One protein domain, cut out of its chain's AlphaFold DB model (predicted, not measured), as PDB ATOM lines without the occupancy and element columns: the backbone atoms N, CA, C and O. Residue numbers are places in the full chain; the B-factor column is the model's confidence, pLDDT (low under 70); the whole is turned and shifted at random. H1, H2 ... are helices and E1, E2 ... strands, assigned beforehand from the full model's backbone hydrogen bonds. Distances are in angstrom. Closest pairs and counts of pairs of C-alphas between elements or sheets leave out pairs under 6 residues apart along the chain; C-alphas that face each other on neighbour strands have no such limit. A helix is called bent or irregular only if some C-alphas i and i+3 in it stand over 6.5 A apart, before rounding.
ATOM      1  N   VAL A   3     181.868 193.655 163.441       63.62
ATOM      2  CA  VAL A   3     181.266 193.030 162.252       63.62
ATOM      3  C   VAL A   3     181.123 191.541 162.514       63.62
ATOM      4  O   VAL A   3     182.132 190.851 162.646       63.62
ATOM      5  N   SER A   4     179.884 191.045 162.572       68.00
ATOM      6  CA  SER A   4     179.610 189.615 162.735       68.00
ATOM      7  C   SER A   4     179.151 188.968 161.433       68.00
ATOM      8  O   SER A   4     178.291 189.490 160.726       68.00
ATOM      9  N   SER A   5     179.739 187.817 161.115       70.12
ATOM     10  CA  SER A   5     179.333 186.934 160.024       70.12
ATOM     11  C   SER A   5     179.059 185.549 160.589       70.12
ATOM     12  O   SER A   5     179.934 184.955 161.217       70.12
ATOM     13  N   SER A   6     177.883 184.994 160.296       67.25
ATOM     14  CA  SER A   6     177.501 183.638 160.708       67.25
ATOM     15  C   SER A   6     178.265 182.542 159.961       67.25
ATOM     16  O   SER A   6     178.358 181.414 160.435       67.25
ATOM     17  N   THR A   7     178.831 182.851 158.789       71.62
ATOM     18  CA  THR A   7     179.567 181.880 157.970       71.62
ATOM     19  C   THR A   7     181.062 182.106 158.098       71.62
ATOM     20  O   THR A   7     181.563 183.154 157.688       71.62
ATOM     21  N   ALA A   8     181.782 181.093 158.589       70.06
ATOM     22  CA  ALA A   8     183.234 181.116 158.715       70.06
ATOM     23  C   ALA A   8     183.909 181.146 157.332       70.06
ATOM     24  O   ALA A   8     184.024 180.132 156.647       70.06
ATOM     25  N   SER A   9     184.382 182.322 156.912       75.62
ATOM     26  CA  SER A   9     185.138 182.477 155.660       75.62
ATOM     27  C   SER A   9     186.530 183.064 155.882       75.62
ATOM     28  O   SER A   9     186.681 184.181 156.380       75.62
ATOM     29  N   ARG A  10     187.572 182.335 155.456       72.75
ATOM     30  CA  ARG A  10     188.979 182.778 155.550       72.75
ATOM     31  C   ARG A  10     189.278 183.965 154.628       72.75
ATOM     32  O   ARG A  10     190.011 184.871 155.013       72.75
ATOM     33  N   LYS A  11     188.671 183.984 153.433       78.50
ATOM     34  CA  LYS A  11     188.814 185.078 152.453       78.50
ATOM     35  C   LYS A  11     188.196 186.380 152.967       78.50
ATOM     36  O   LYS A  11     188.727 187.455 152.706       78.50
ATOM     37  N   PHE A  12     187.089 186.275 153.703       76.69
ATOM     38  CA  PHE A  12     186.414 187.431 154.287       76.69
ATOM     39  C   PHE A  12     187.274 188.100 155.362       76.69
ATOM     40  O   PHE A  12     187.478 189.306 155.297       76.69
ATOM     41  N   LEU A  13     187.866 187.324 156.278       75.38
ATOM     42  CA  LEU A  13     188.722 187.868 157.342       75.38
ATOM     43  C   LEU A  13     189.909 188.664 156.813       75.38
ATOM     44  O   LEU A  13     190.222 189.720 157.351       75.38
ATOM     45  N   GLN A  14     190.570 188.164 155.767       78.00
ATOM     46  CA  GLN A  14     191.708 188.865 155.175       78.00
ATOM     47  C   GLN A  14     191.297 190.216 154.589       78.00
ATOM     48  O   GLN A  14     191.987 191.203 154.807       78.00
ATOM     49  N   LYS A  15     190.157 190.278 153.889       77.88
ATOM     50  CA  LYS A  15     189.653 191.532 153.315       77.88
ATOM     51  C   LYS A  15     189.126 192.491 154.378       77.88
ATOM     52  O   LYS A  15     189.412 193.676 154.307       77.88
ATOM     53  N   ALA A  16     188.390 191.989 155.364       77.06
ATOM     54  CA  ALA A  16     187.798 192.817 156.410       77.06
ATOM     55  C   ALA A  16     188.870 193.497 157.278       77.06
ATOM     56  O   ALA A  16     188.754 194.686 157.554       77.06
ATOM     57  N   LYS A  17     189.961 192.788 157.608       75.94
ATOM     58  CA  LYS A  17     191.096 193.357 158.357       75.94
ATOM     59  C   LYS A  17     191.841 194.474 157.622       75.94
ATOM     60  O   LYS A  17     192.521 195.256 158.261       75.94
ATOM     61  N   LEU A  18     191.746 194.534 156.293       78.12
ATOM     62  CA  LEU A  18     192.377 195.598 155.502       78.12
ATOM     63  C   LEU A  18     191.554 196.892 155.495       78.12
ATOM     64  O   LEU A  18     192.086 197.946 155.171       78.12
ATOM     65  N   VAL A  19     190.255 196.802 155.789       78.88
ATOM     66  CA  VAL A  19     189.304 197.919 155.676       78.88
ATOM     67  C   VAL A  19     188.974 198.516 157.045       78.88
ATOM     68  O   VAL A  19     188.502 199.645 157.131       78.88
ATOM     69  N   THR A  20     189.159 197.763 158.128       75.25
ATOM     70  CA  THR A  20     188.669 198.152 159.450       75.25
ATOM     71  C   THR A  20     189.528 197.554 160.559       75.25
ATOM     72  O   THR A  20     189.775 196.350 160.570       75.25
ATOM     73  N   ASP A  21     189.896 198.398 161.527       73.75
ATOM     74  CA  ASP A  21     190.561 198.021 162.788       73.75
ATOM     75  C   ASP A  21     189.588 197.482 163.857       73.75
ATOM     76  O   ASP A  21     189.977 197.092 164.956       73.75
ATOM     77  N   GLY A  22     188.293 197.475 163.548       73.56
ATOM     78  CA  GLY A  22     187.239 196.921 164.389       73.56
ATOM     79  C   GLY A  22     187.324 195.401 164.539       73.56
ATOM     80  O   GLY A  22     187.903 194.686 163.721       73.56
ATOM     81  N   GLU A  23     186.701 194.885 165.595       77.62
ATOM     82  CA  GLU A  23     186.675 193.444 165.841       77.62
ATOM     83  C   GLU A  23     185.744 192.734 164.858       77.62
ATOM     84  O   GLU A  23     184.589 193.124 164.658       77.62
ATOM     85  N   ILE A  24     186.263 191.667 164.256       80.25
ATOM     86  CA  ILE A  24     185.552 190.871 163.263       80.25
ATOM     87  C   ILE A  24     185.225 189.512 163.878       80.25
ATOM     88  O   ILE A  24     186.101 188.669 164.081       80.25
ATOM     89  N   LEU A  25     183.941 189.294 164.129       79.81
ATOM     90  CA  LEU A  25     183.377 188.068 164.671       79.81
ATOM     91  C   LEU A  25     182.967 187.161 163.506       79.81
ATOM     92  O   LEU A  25     181.912 187.324 162.906       79.81
ATOM     93  N   ASN A  26     183.825 186.220 163.123       77.69
ATOM     94  CA  ASN A  26     183.573 185.348 161.973       77.69
ATOM     95  C   ASN A  26     183.192 183.928 162.402       77.69
ATOM     96  O   ASN A  26     183.908 183.320 163.193       77.69
ATOM     97  N   GLY A  27     182.113 183.391 161.833       76.31
ATOM     98  CA  GLY A  27     181.534 182.101 162.217       76.31
ATOM     99  C   GLY A  27     180.826 182.137 163.571       76.31
ATOM    100  O   GLY A  27     180.761 181.110 164.238       76.31
ATOM    101  N   ARG A  28     180.372 183.320 163.993       79.50
ATOM    102  CA  ARG A  28     179.772 183.563 165.308       79.50
ATOM    103  C   ARG A  28     178.262 183.711 165.173       79.50
ATOM    104  O   ARG A  28     177.773 184.181 164.143       79.50
ATOM    105  N   ASP A  29     177.530 183.300 166.198       84.81
ATOM    106  CA  ASP A  29     176.066 183.375 166.192       84.81
ATOM    107  C   ASP A  29     175.554 184.731 166.717       84.81
ATOM    108  O   ASP A  29     176.304 185.557 167.244       84.81
ATOM    109  N   LEU A  30     174.248 184.964 166.596       83.88
ATOM    110  CA  LEU A  30     173.555 186.157 167.080       83.88
ATOM    111  C   LEU A  30     173.690 186.354 168.593       83.88
ATOM    112  O   LEU A  30     173.747 187.486 169.060       83.88
ATOM    113  N   TYR A  31     173.785 185.270 169.360       84.88
ATOM    114  CA  TYR A  31     174.000 185.355 170.803       84.88
ATOM    115  C   TYR A  31     175.386 185.921 171.152       84.88
ATOM    116  O   TYR A  31     175.537 186.741 172.056       84.88
ATOM    117  N   GLU A  32     176.412 185.517 170.406       84.38
ATOM    118  CA  GLU A  32     177.762 186.058 170.572       84.38
ATOM    119  C   GLU A  32     177.844 187.500 170.067       84.38
ATOM    120  O   GLU A  32     178.541 188.316 170.667       84.38
ATOM    121  N   LEU A  33     177.087 187.835 169.016       85.94
ATOM    122  CA  LEU A  33     176.910 189.219 168.583       85.94
ATOM    123  C   LEU A  33     176.296 190.073 169.701       85.94
ATOM    124  O   LEU A  33     176.814 191.152 169.960       85.94
ATOM    125  N   GLN A  34     175.246 189.602 170.381       85.94
ATOM    126  CA  GLN A  34     174.634 190.337 171.493       85.94
ATOM    127  C   GLN A  34     175.635 190.600 172.623       85.94
ATOM    128  O   GLN A  34     175.739 191.728 173.094       85.94
ATOM    129  N   ARG A  35     176.433 189.596 173.012       85.94
ATOM    130  CA  ARG A  35     177.504 189.792 174.007       85.94
ATOM    131  C   ARG A  35     178.500 190.862 173.570       85.94
ATOM    132  O   ARG A  35     178.823 191.744 174.351       85.94
ATOM    133  N   ALA A  36     178.936 190.824 172.314       85.19
ATOM    134  CA  ALA A  36     179.880 191.806 171.796       85.19
ATOM    135  C   ALA A  36     179.295 193.223 171.685       85.19
ATOM    136  O   ALA A  36     180.037 194.192 171.823       85.19
ATOM    137  N   VAL A  37     177.989 193.353 171.421       85.06
ATOM    138  CA  VAL A  37     177.282 194.645 171.451       85.06
ATOM    139  C   VAL A  37     177.287 195.209 172.868       85.06
ATOM    140  O   VAL A  37     177.615 196.379 173.044       85.06
ATOM    141  N   LYS A  38     177.020 194.359 173.864       83.81
ATOM    142  CA  LYS A  38     177.026 194.729 175.278       83.81
ATOM    143  C   LYS A  38     178.410 195.121 175.792       83.81
ATOM    144  O   LYS A  38     178.550 196.136 176.459       83.81
ATOM    145  N   ASP A  39     179.438 194.348 175.448       85.31
ATOM    146  CA  ASP A  39     180.813 194.598 175.899       85.31
ATOM    147  C   ASP A  39     181.411 195.889 175.312       85.31
ATOM    148  O   ASP A  39     182.379 196.421 175.853       85.31
ATOM    149  N   LYS A  40     180.881 196.370 174.179       80.12
ATOM    150  CA  LYS A  40     181.435 197.513 173.437       80.12
ATOM    151  C   LYS A  40     180.559 198.753 173.400       80.12
ATOM    152  O   LYS A  40     180.993 199.711 172.766       80.12
ATOM    153  N   GLU A  41     179.374 198.713 174.006       78.06
ATOM    154  CA  GLU A  41     178.403 199.817 174.010       78.06
ATOM    155  C   GLU A  41     178.232 200.429 172.608       78.06
ATOM    156  O   GLU A  41     178.664 201.540 172.313       78.06
ATOM    157  N   VAL A  42     177.684 199.643 171.679       82.06
ATOM    158  CA  VAL A  42     177.541 200.069 170.279       82.06
ATOM    159  C   VAL A  42     176.331 200.991 170.109       82.06
ATOM    160  O   VAL A  42     175.220 200.573 170.397       82.06
ATOM    161  N   ASP A  43     176.511 202.174 169.518       83.88
ATOM    162  CA  ASP A  43     175.412 203.138 169.315       83.88
ATOM    163  C   ASP A  43     174.383 202.690 168.259       83.88
ATOM    164  O   ASP A  43     173.180 202.908 168.393       83.88
ATOM    165  N   ILE A  44     174.863 202.081 167.165       86.56
ATOM    166  CA  ILE A  44     174.041 201.711 166.004       86.56
ATOM    167  C   ILE A  44     174.278 200.255 165.614       86.56
ATOM    168  O   ILE A  44     175.395 199.845 165.280       86.56
ATOM    169  N   LEU A  45     173.194 199.489 165.553       88.69
ATOM    170  CA  LEU A  45     173.185 198.104 165.109       88.69
ATOM    171  C   LEU A  45     172.621 197.990 163.689       88.69
ATOM    172  O   LEU A  45     171.455 198.292 163.431       88.69
ATOM    173  N   PHE A  46     173.437 197.479 162.766       89.06
ATOM    174  CA  PHE A  46     173.003 197.095 161.422       89.06
ATOM    175  C   PHE A  46     172.734 195.596 161.363       89.06
ATOM    176  O   PHE A  46     173.598 194.793 161.723       89.06
ATOM    177  N   GLY A  47     171.565 195.189 160.870       88.12
ATOM    178  CA  GLY A  47     171.290 193.763 160.738       88.12
ATOM    179  C   GLY A  47     169.951 193.384 160.128       88.12
ATOM    180  O   GLY A  47     169.184 194.212 159.633       88.12
ATOM    181  N   ASN A  48     169.688 192.081 160.171       88.25
ATOM    182  CA  ASN A  48     168.452 191.470 159.695       88.25
ATOM    183  C   ASN A  48     167.364 191.477 160.785       88.25
ATOM    184  O   ASN A  48     167.612 191.858 161.927       88.25
ATOM    185  N   THR A  49     166.154 191.007 160.466       87.44
ATOM    186  CA  THR A  49     165.032 191.018 161.424       87.44
ATOM    187  C   THR A  49     165.338 190.261 162.727       87.44
ATOM    188  O   THR A  49     164.801 190.631 163.771       87.44
ATOM    189  N   LYS A  50     166.229 189.258 162.723       87.75
ATOM    190  CA  LYS A  50     166.586 188.512 163.942       87.75
ATOM    191  C   LYS A  50     167.356 189.353 164.967       87.75
ATOM    192  O   LYS A  50     167.374 188.986 166.134       87.75
ATOM    193  N   CYS A  51     167.934 190.483 164.560       87.88
ATOM    194  CA  CYS A  51     168.577 191.433 165.468       87.88
ATOM    195  C   CYS A  51     167.578 192.359 166.186       87.88
ATOM    196  O   CYS A  51     167.969 193.077 167.095       87.88
ATOM    197  N   THR A  52     166.290 192.338 165.820       87.38
ATOM    198  CA  THR A  52     165.248 193.154 166.473       87.38
ATOM    199  C   THR A  52     165.135 192.919 167.989       87.38
ATOM    200  O   THR A  52     165.049 193.912 168.704       87.38
ATOM    201  N   PRO A  53     165.100 191.673 168.513       88.00
ATOM    202  CA  PRO A  53     165.112 191.450 169.963       88.00
ATOM    203  C   PRO A  53     166.387 191.990 170.620       88.00
ATOM    204  O   PRO A  53     166.286 192.713 171.598       88.00
ATOM    205  N   ILE A  54     167.558 191.758 170.016       88.12
ATOM    206  CA  ILE A  54     168.848 192.252 170.530       88.12
ATOM    207  C   ILE A  54     168.837 193.781 170.648       88.12
ATOM    208  O   ILE A  54     169.242 194.328 171.664       88.12
ATOM    209  N   ALA A  55     168.323 194.473 169.628       87.31
ATOM    210  CA  ALA A  55     168.224 195.927 169.642       87.31
ATOM    211  C   ALA A  55     167.301 196.470 170.742       87.31
ATOM    212  O   ALA A  55     167.529 197.563 171.242       87.31
ATOM    213  N   LYS A  56     166.244 195.725 171.088       86.06
ATOM    214  CA  LYS A  56     165.320 196.106 172.162       86.06
ATOM    215  C   LYS A  56     165.911 195.852 173.542       86.06
ATOM    216  O   LYS A  56     165.657 196.643 174.438       86.06
ATOM    217  N   ASP A  57     166.646 194.756 173.700       87.50
ATOM    218  CA  ASP A  57     167.225 194.358 174.982       87.50
ATOM    219  C   ASP A  57     168.413 195.251 175.370       87.50
ATOM    220  O   ASP A  57     168.565 195.585 176.541       87.50
ATOM    221  N   GLU A  58     169.231 195.656 174.393       85.00
ATOM    222  CA  GLU A  58     170.411 196.511 174.610       85.00
ATOM    223  C   GLU A  58     170.124 198.011 174.379       85.00
ATOM    224  O   GLU A  58     171.032 198.825 174.489       85.00
ATOM    225  N   ASP A  59     168.880 198.371 174.042       85.06
ATOM    226  CA  ASP A  59     168.410 199.737 173.744       85.06
ATOM    227  C   ASP A  59     169.300 200.534 172.771       85.06
ATOM    228  O   ASP A  59     169.719 201.660 173.030       85.06
ATOM    229  N   VAL A  60     169.579 199.941 171.608       87.75
ATOM    230  CA  VAL A  60     170.450 200.529 170.574       87.75
ATOM    231  C   VAL A  60     169.670 200.924 169.322       87.75
ATOM    232  O   VAL A  60     168.701 200.261 168.929       87.75
ATOM    233  N   ALA A  61     170.123 201.973 168.628       87.88
ATOM    234  CA  ALA A  61     169.511 202.404 167.376       87.88
ATOM    235  C   ALA A  61     169.653 201.306 166.307       87.88
ATOM    236  O   ALA A  61     170.755 200.864 165.976       87.88
ATOM    237  N   PHE A  62     168.532 200.845 165.744       89.50
ATOM    238  CA  PHE A  62     168.522 199.671 164.869       89.50
ATOM    239  C   PHE A  62     168.189 199.999 163.417       89.50
ATOM    240  O   PHE A  62     167.048 200.305 163.060       89.50
ATOM    241  N   VAL A  63     169.177 199.810 162.543       90.50
ATOM    242  CA  VAL A  63     169.022 199.962 161.098       90.50
ATOM    243  C   VAL A  63     168.890 198.588 160.448       90.50
ATOM    244  O   VAL A  63     169.833 197.798 160.359       90.50
ATOM    245  N   ARG A  64     167.693 198.309 159.926       88.25
ATOM    246  CA  ARG A  64     167.416 197.087 159.158       88.25
ATOM    247  C   ARG A  64     168.124 197.152 157.810       88.25
ATOM    248  O   ARG A  64     167.668 197.840 156.898       88.25
ATOM    249  N   CYS A  65     169.218 196.414 157.684       86.25
ATOM    250  CA  CYS A  65     170.026 196.339 156.479       86.25
ATOM    251  C   CYS A  65     170.521 194.902 156.297       86.25
ATOM    252  O   CYS A  65     171.109 194.314 157.204       86.25
ATOM    253  N   GLY A  66     170.266 194.327 155.120       83.31
ATOM    254  CA  GLY A  66     170.650 192.958 154.785       83.31
ATOM    255  C   GLY A  66     169.461 192.010 154.636       83.31
ATOM    256  O   GLY A  66     168.361 192.410 154.264       83.31
ATOM    257  N   PHE A  67     169.705 190.724 154.884       82.56
ATOM    258  CA  PHE A  67     168.761 189.638 154.630       82.56
ATOM    259  C   PHE A  67     168.769 188.629 155.792       82.56
ATOM    260  O   PHE A  67     169.837 188.365 156.353       82.56
ATOM    261  N   PRO A  68     167.628 188.013 156.160       85.38
ATOM    262  CA  PRO A  68     166.262 188.261 155.689       85.38
ATOM    263  C   PRO A  68     165.547 189.382 156.467       85.38
ATOM    264  O   PRO A  68     165.711 189.511 157.682       85.38
ATOM    265  N   VAL A  69     164.700 190.150 155.772       85.62
ATOM    266  CA  VAL A  69     163.783 191.123 156.393       85.62
ATOM    267  C   VAL A  69     162.349 190.659 156.173       85.62
ATOM    268  O   VAL A  69     161.843 190.742 155.056       85.62
ATOM    269  N   TYR A  70     161.716 190.139 157.223       87.31
ATOM    270  CA  TYR A  70     160.353 189.591 157.158       87.31
ATOM    271  C   TYR A  70     159.352 190.314 158.070       87.31
ATOM    272  O   TYR A  70     158.153 190.109 157.921       87.31
ATOM    273  N   ASP A  71     159.805 191.188 158.978       86.44
ATOM    274  CA  ASP A  71     158.910 191.996 159.826       86.44
ATOM    275  C   ASP A  71     158.370 193.252 159.126       86.44
ATOM    276  O   ASP A  71     157.548 193.971 159.697       86.44
ATOM    277  N   ARG A  72     158.853 193.562 157.917       83.75
ATOM    278  CA  ARG A  72     158.472 194.751 157.145       83.75
ATOM    279  C   ARG A  72     158.346 194.425 155.661       83.75
ATOM    280  O   ARG A  72     159.195 193.753 155.078       83.75
ATOM    281  N   VAL A  73     157.301 194.957 155.032       85.25
ATOM    282  CA  VAL A  73     157.033 194.778 153.601       85.25
ATOM    283  C   VAL A  73     157.808 195.816 152.785       85.25
ATOM    284  O   VAL A  73     157.945 196.964 153.193       85.25
ATOM    285  N   GLY A  74     158.319 195.414 151.620       82.81
ATOM    286  CA  GLY A  74     158.905 196.334 150.637       82.81
ATOM    287  C   GLY A  74     160.395 196.640 150.808       82.81
ATOM    288  O   GLY A  74     160.972 197.242 149.911       82.81
ATOM    289  N   TYR A  75     161.055 196.163 151.868       84.75
ATOM    290  CA  TYR A  75     162.497 196.390 152.080       84.75
ATOM    291  C   TYR A  75     163.383 195.867 150.944       84.75
ATOM    292  O   TYR A  75     164.390 196.480 150.623       84.75
ATOM    293  N   HIS A  76     162.984 194.771 150.298       83.06
ATOM    294  CA  HIS A  76     163.701 194.197 149.158       83.06
ATOM    295  C   HIS A  76     163.587 195.031 147.870       83.06
ATOM    296  O   HIS A  76     164.315 194.769 146.919       83.06
ATOM    297  N   ARG A  77     162.650 195.991 147.800       86.69
ATOM    298  CA  ARG A  77     162.424 196.823 146.603       86.69
ATOM    299  C   ARG A  77     163.388 198.001 146.523       86.69
ATOM    300  O   ARG A  77     163.615 198.522 145.438       86.69
ATOM    301  N   TYR A  78     163.933 198.421 147.661       85.56
ATOM    302  CA  TYR A  78     164.853 199.544 147.738       85.56
ATOM    303  C   TYR A  78     166.290 199.041 147.638       85.56
ATOM    304  O   TYR A  78     166.713 198.164 148.390       85.56
ATOM    305  N   GLY A  79     167.042 199.598 146.692       84.44
ATOM    306  CA  GLY A  79     168.471 199.340 146.589       84.44
ATOM    307  C   GLY A  79     169.224 199.988 147.748       84.44
ATOM    308  O   GLY A  79     168.854 201.061 148.207       84.44
ATOM    309  N   ILE A  80     170.301 199.346 148.194       86.12
ATOM    310  CA  ILE A  80     171.267 199.927 149.146       86.12
ATOM    311  C   ILE A  80     172.513 200.443 148.392       86.12
ATOM    312  O   ILE A  80     173.301 201.221 148.917       86.12
ATOM    313  N   MET A  81     172.675 200.040 147.127       86.81
ATOM    314  CA  MET A  81     173.821 200.373 146.279       86.81
ATOM    315  C   MET A  81     173.497 201.506 145.294       86.81
ATOM    316  O   MET A  81     172.341 201.711 144.917       86.81
ATOM    317  N   GLY A  82     174.539 202.198 144.825       90.81
ATOM    318  CA  GLY A  82     174.425 203.338 143.907       90.81
ATOM    319  C   GLY A  82     173.978 204.625 144.608       90.81
ATOM    320  O   GLY A  82     173.733 204.629 145.810       90.81
ATOM    321  N   TYR A  83     173.857 205.729 143.866       91.12
ATOM    322  CA  TYR A  83     173.516 207.037 144.448       91.12
ATOM    323  C   TYR A  83     172.141 207.050 145.127       91.12
ATOM    324  O   TYR A  83     172.015 207.515 146.257       91.12
ATOM    325  N   HIS A  84     171.126 206.472 144.479       89.00
ATOM    326  CA  HIS A  84     169.786 206.367 145.061       89.00
ATOM    327  C   HIS A  84     169.761 205.478 146.308       89.00
ATOM    328  O   HIS A  84     169.109 205.822 147.291       89.00
ATOM    329  N   GLY A  85     170.488 204.357 146.289       89.25
ATOM    330  CA  GLY A  85     170.553 203.460 147.439       89.25
ATOM    331  C   GLY A  85     171.352 204.036 148.603       89.25
ATOM    332  O   GLY A  85     170.952 203.874 149.750       89.25
ATOM    333  N   GLY A  86     172.419 204.781 148.307       90.88
ATOM    334  CA  GLY A  86     173.180 205.532 149.299       90.88
ATOM    335  C   GLY A  86     172.319 206.586 149.984       90.88
ATOM    336  O   GLY A  86     172.268 206.613 151.206       90.88
ATOM    337  N   MET A  87     171.566 207.380 149.216       92.38
ATOM    338  CA  MET A  87     170.644 208.377 149.774       92.38
ATOM    339  C   MET A  87     169.579 207.732 150.671       92.38
ATOM    340  O   MET A  87     169.332 208.209 151.775       92.38
ATOM    341  N   TYR A  88     169.002 206.608 150.235       90.69
ATOM    342  CA  TYR A  88     168.039 205.849 151.034       90.69
ATOM    343  C   TYR A  88     168.662 205.268 152.313       90.69
ATOM    344  O   TYR A  88     168.056 205.324 153.379       90.69
ATOM    345  N   LEU A  89     169.882 204.726 152.239       90.81
ATOM    346  CA  LEU A  89     170.583 204.201 153.410       90.81
ATOM    347  C   LEU A  89     170.925 205.316 154.405       90.81
ATOM    348  O   LEU A  89     170.752 205.120 155.604       90.81
ATOM    349  N   THR A  90     171.378 206.477 153.929       91.62
ATOM    350  CA  THR A  90     171.663 207.633 154.788       91.62
ATOM    351  C   THR A  90     170.409 208.091 155.521       91.62
ATOM    352  O   THR A  90     170.444 208.204 156.740       91.62
ATOM    353  N   ASP A  91     169.291 208.255 154.811       91.88
ATOM    354  CA  ASP A  91     168.003 208.614 155.414       91.88
ATOM    355  C   ASP A  91     167.580 207.602 156.495       91.88
ATOM    356  O   ASP A  91     167.180 207.964 157.600       91.88
ATOM    357  N   ARG A  92     167.771 206.303 156.238       90.25
ATOM    358  CA  ARG A  92     167.508 205.248 157.228       90.25
ATOM    359  C   ARG A  92     168.366 205.348 158.480       90.25
ATOM    360  O   ARG A  92     167.852 205.097 159.567       90.25
ATOM    361  N   ILE A  93     169.648 205.659 158.327       92.38
ATOM    362  CA  ILE A  93     170.569 205.806 159.456       92.38
ATOM    363  C   ILE A  93     170.179 207.034 160.273       92.38
ATOM    364  O   ILE A  93     170.024 206.927 161.485       92.38
ATOM    365  N   THR A  94     169.967 208.176 159.619       91.62
ATOM    366  CA  THR A  94     169.608 209.424 160.296       91.62
ATOM    367  C   THR A  94     168.290 209.294 161.052       91.62
ATOM    368  O   THR A  94     168.245 209.622 162.233       91.62
ATOM    369  N   ASN A  95     167.249 208.737 160.425       91.50
ATOM    370  CA  ASN A  95     165.962 208.536 161.094       91.50
ATOM    371  C   ASN A  95     166.063 207.567 162.281       91.50
ATOM    372  O   ASN A  95     165.421 207.800 163.297       91.50
ATOM    373  N   ALA A  96     166.891 206.517 162.195       90.12
ATOM    374  CA  ALA A  96     167.087 205.595 163.315       90.12
ATOM    375  C   ALA A  96     167.782 206.260 164.516       90.12
ATOM    376  O   ALA A  96     167.453 205.944 165.656       90.12
ATOM    377  N   ILE A  97     168.725 207.175 164.270       89.56
ATOM    378  CA  ILE A  97     169.398 207.941 165.331       89.56
ATOM    379  C   ILE A  97     168.421 208.930 165.977       89.56
ATOM    380  O   ILE A  97     168.391 209.047 167.197       89.56
ATOM    381  N   LEU A  98     167.615 209.628 165.170       90.31
ATOM    382  CA  LEU A  98     166.623 210.582 165.672       90.31
ATOM    383  C   LEU A  98     165.540 209.886 166.507       90.31
ATOM    384  O   LEU A  98     165.288 210.308 167.626       90.31
ATOM    385  N   GLU A  99     164.978 208.777 166.014       88.50
ATOM    386  CA  GLU A  99     163.960 207.995 166.737       88.50
ATOM    387  C   GLU A  99     164.497 207.431 168.063       88.50
ATOM    388  O   GLU A  99     163.745 207.279 169.023       88.50
ATOM    389  N   TRP A 100     165.797 207.128 168.136       86.19
ATOM    390  CA  TRP A 100     166.440 206.721 169.384       86.19
ATOM    391  C   TRP A 100     166.636 207.900 170.347       86.19
ATOM    392  O   TRP A 100     166.348 207.757 171.527       86.19
ATOM    393  N   GLY A 101     167.059 209.070 169.860       81.88
ATOM    394  CA  GLY A 101     167.250 210.261 170.697       81.88
ATOM    395  C   GLY A 101     165.956 210.918 171.202       81.88
ATOM    396  O   GLY A 101     166.012 211.704 172.143       81.88
ATOM    397  N   GLU A 102     164.808 210.632 170.580       81.38
ATOM    398  CA  GLU A 102     163.480 211.108 171.010       81.38
ATOM    399  C   GLU A 102     162.801 210.214 172.064       81.38
ATOM    400  O   GLU A 102     161.742 210.582 172.582       81.38
ATOM    401  N   ARG A 103     163.364 209.038 172.355       67.00
ATOM    402  CA  ARG A 103     162.857 208.104 173.371       67.00
ATOM    403  C   ARG A 103     163.316 208.472 174.775       67.00
ATOM    404  O   ARG A 103     162.502 208.229 175.696       67.00
TER     405      ARG A 103
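Overview. This is residues 3 to 103 of the 103 residues of the protein "Nitrogenase (Molybdenum-iron) beta chain" of Candidatus Methanolliviera sp. GoM_asphalt (UniProt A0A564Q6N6). Two small lobes stand side by side, each built on a parallel pair of short strands with a helix between them: E1, H1 and E2 make the first, and E3, H3 and E4, with the long helix H4 packed on E4, make the second. H2 sits between the two lobes, and residues 65 to 81 form a long loop on the way to H4. The printed part has 101 residues, with four named helices and four named strands in the order E1 H1 E2 H2 E3 H3 E4 H4, in two sheets, E1 beside E2 and E3 beside E4, both parallel. The class is mixed, helices and strands; the whole is compact, with a radius of gyration of the C-alphas of 14.3 A and spans of 35 by 32 by 25 A.

Along the chain. Find C-alpha 3 at (181.266, 193.030, 162.252), where E1, residues 3 to 5, begins. H1 follows as residues 10 to 19, 15.1 A long, then E2 as residues 23 to 26. H2, residues 30 to 40, covers 15.2 A, and E3 is residues 44 to 47. H3, residues 49 to 57, is 14.1 A long and irregular, but only just: C-alphas 50 and 53 are 6.9 A apart. E4 is residues 61 to 64. H4 starts at C-alpha 82, (174.425, 203.338, 143.907), and runs 28.6 A to C-alpha 101 at (167.250, 210.261, 170.697).

Arrangement. Begin with E1, H1, E2, a strand-helix-strand unit, two parallel neighbour strands with a helix between, whose crossover is right-handed. Between E1 and E2 look for N 5 and O 25, 2.9 A apart. The closest C-alphas of H1 and E2 are those of Leu 13 and Ile 24, 7.4 A. On H2, Leu 33 comes within 6.5 A of Ser 4 in E1, C-alpha to C-alpha. H2 and H3 only just touch, with 3 pairs of C-alphas within 8 A, the closest Gln 34 and Ile 54 at 6.2 A; they run the same way at a steep tilt of 41 degrees. E3, H3, E4 is a second such unit, also right-handed, with N 45 and O 61 at 2.8 A. The closest C-alphas of H3 and E4 are those of Ala 55 and Phe 62, 6.1 A; of E4 and H4, those of Ala 61 and Trp 100, 5.7 A. H3 and H4 are apart, as are E1 and E3. In H2 and H4 every O i to N i+4 pair is within hydrogen-bond range; in H1 4 of 6 and in H3 3 of 5 are.

Size, cuts and confidence. The two C-alphas farthest apart are those of Arg 10 and Glu 102, 41.1 A. The printed part has no cut and ends at residue 103, the chain's last. The link from E4 to H4, 17 residues, is long; the other links are tight. The mean pLDDT of the printed part is 83.6, and residues 3 to 4, 6 and 103 of the model are under 70.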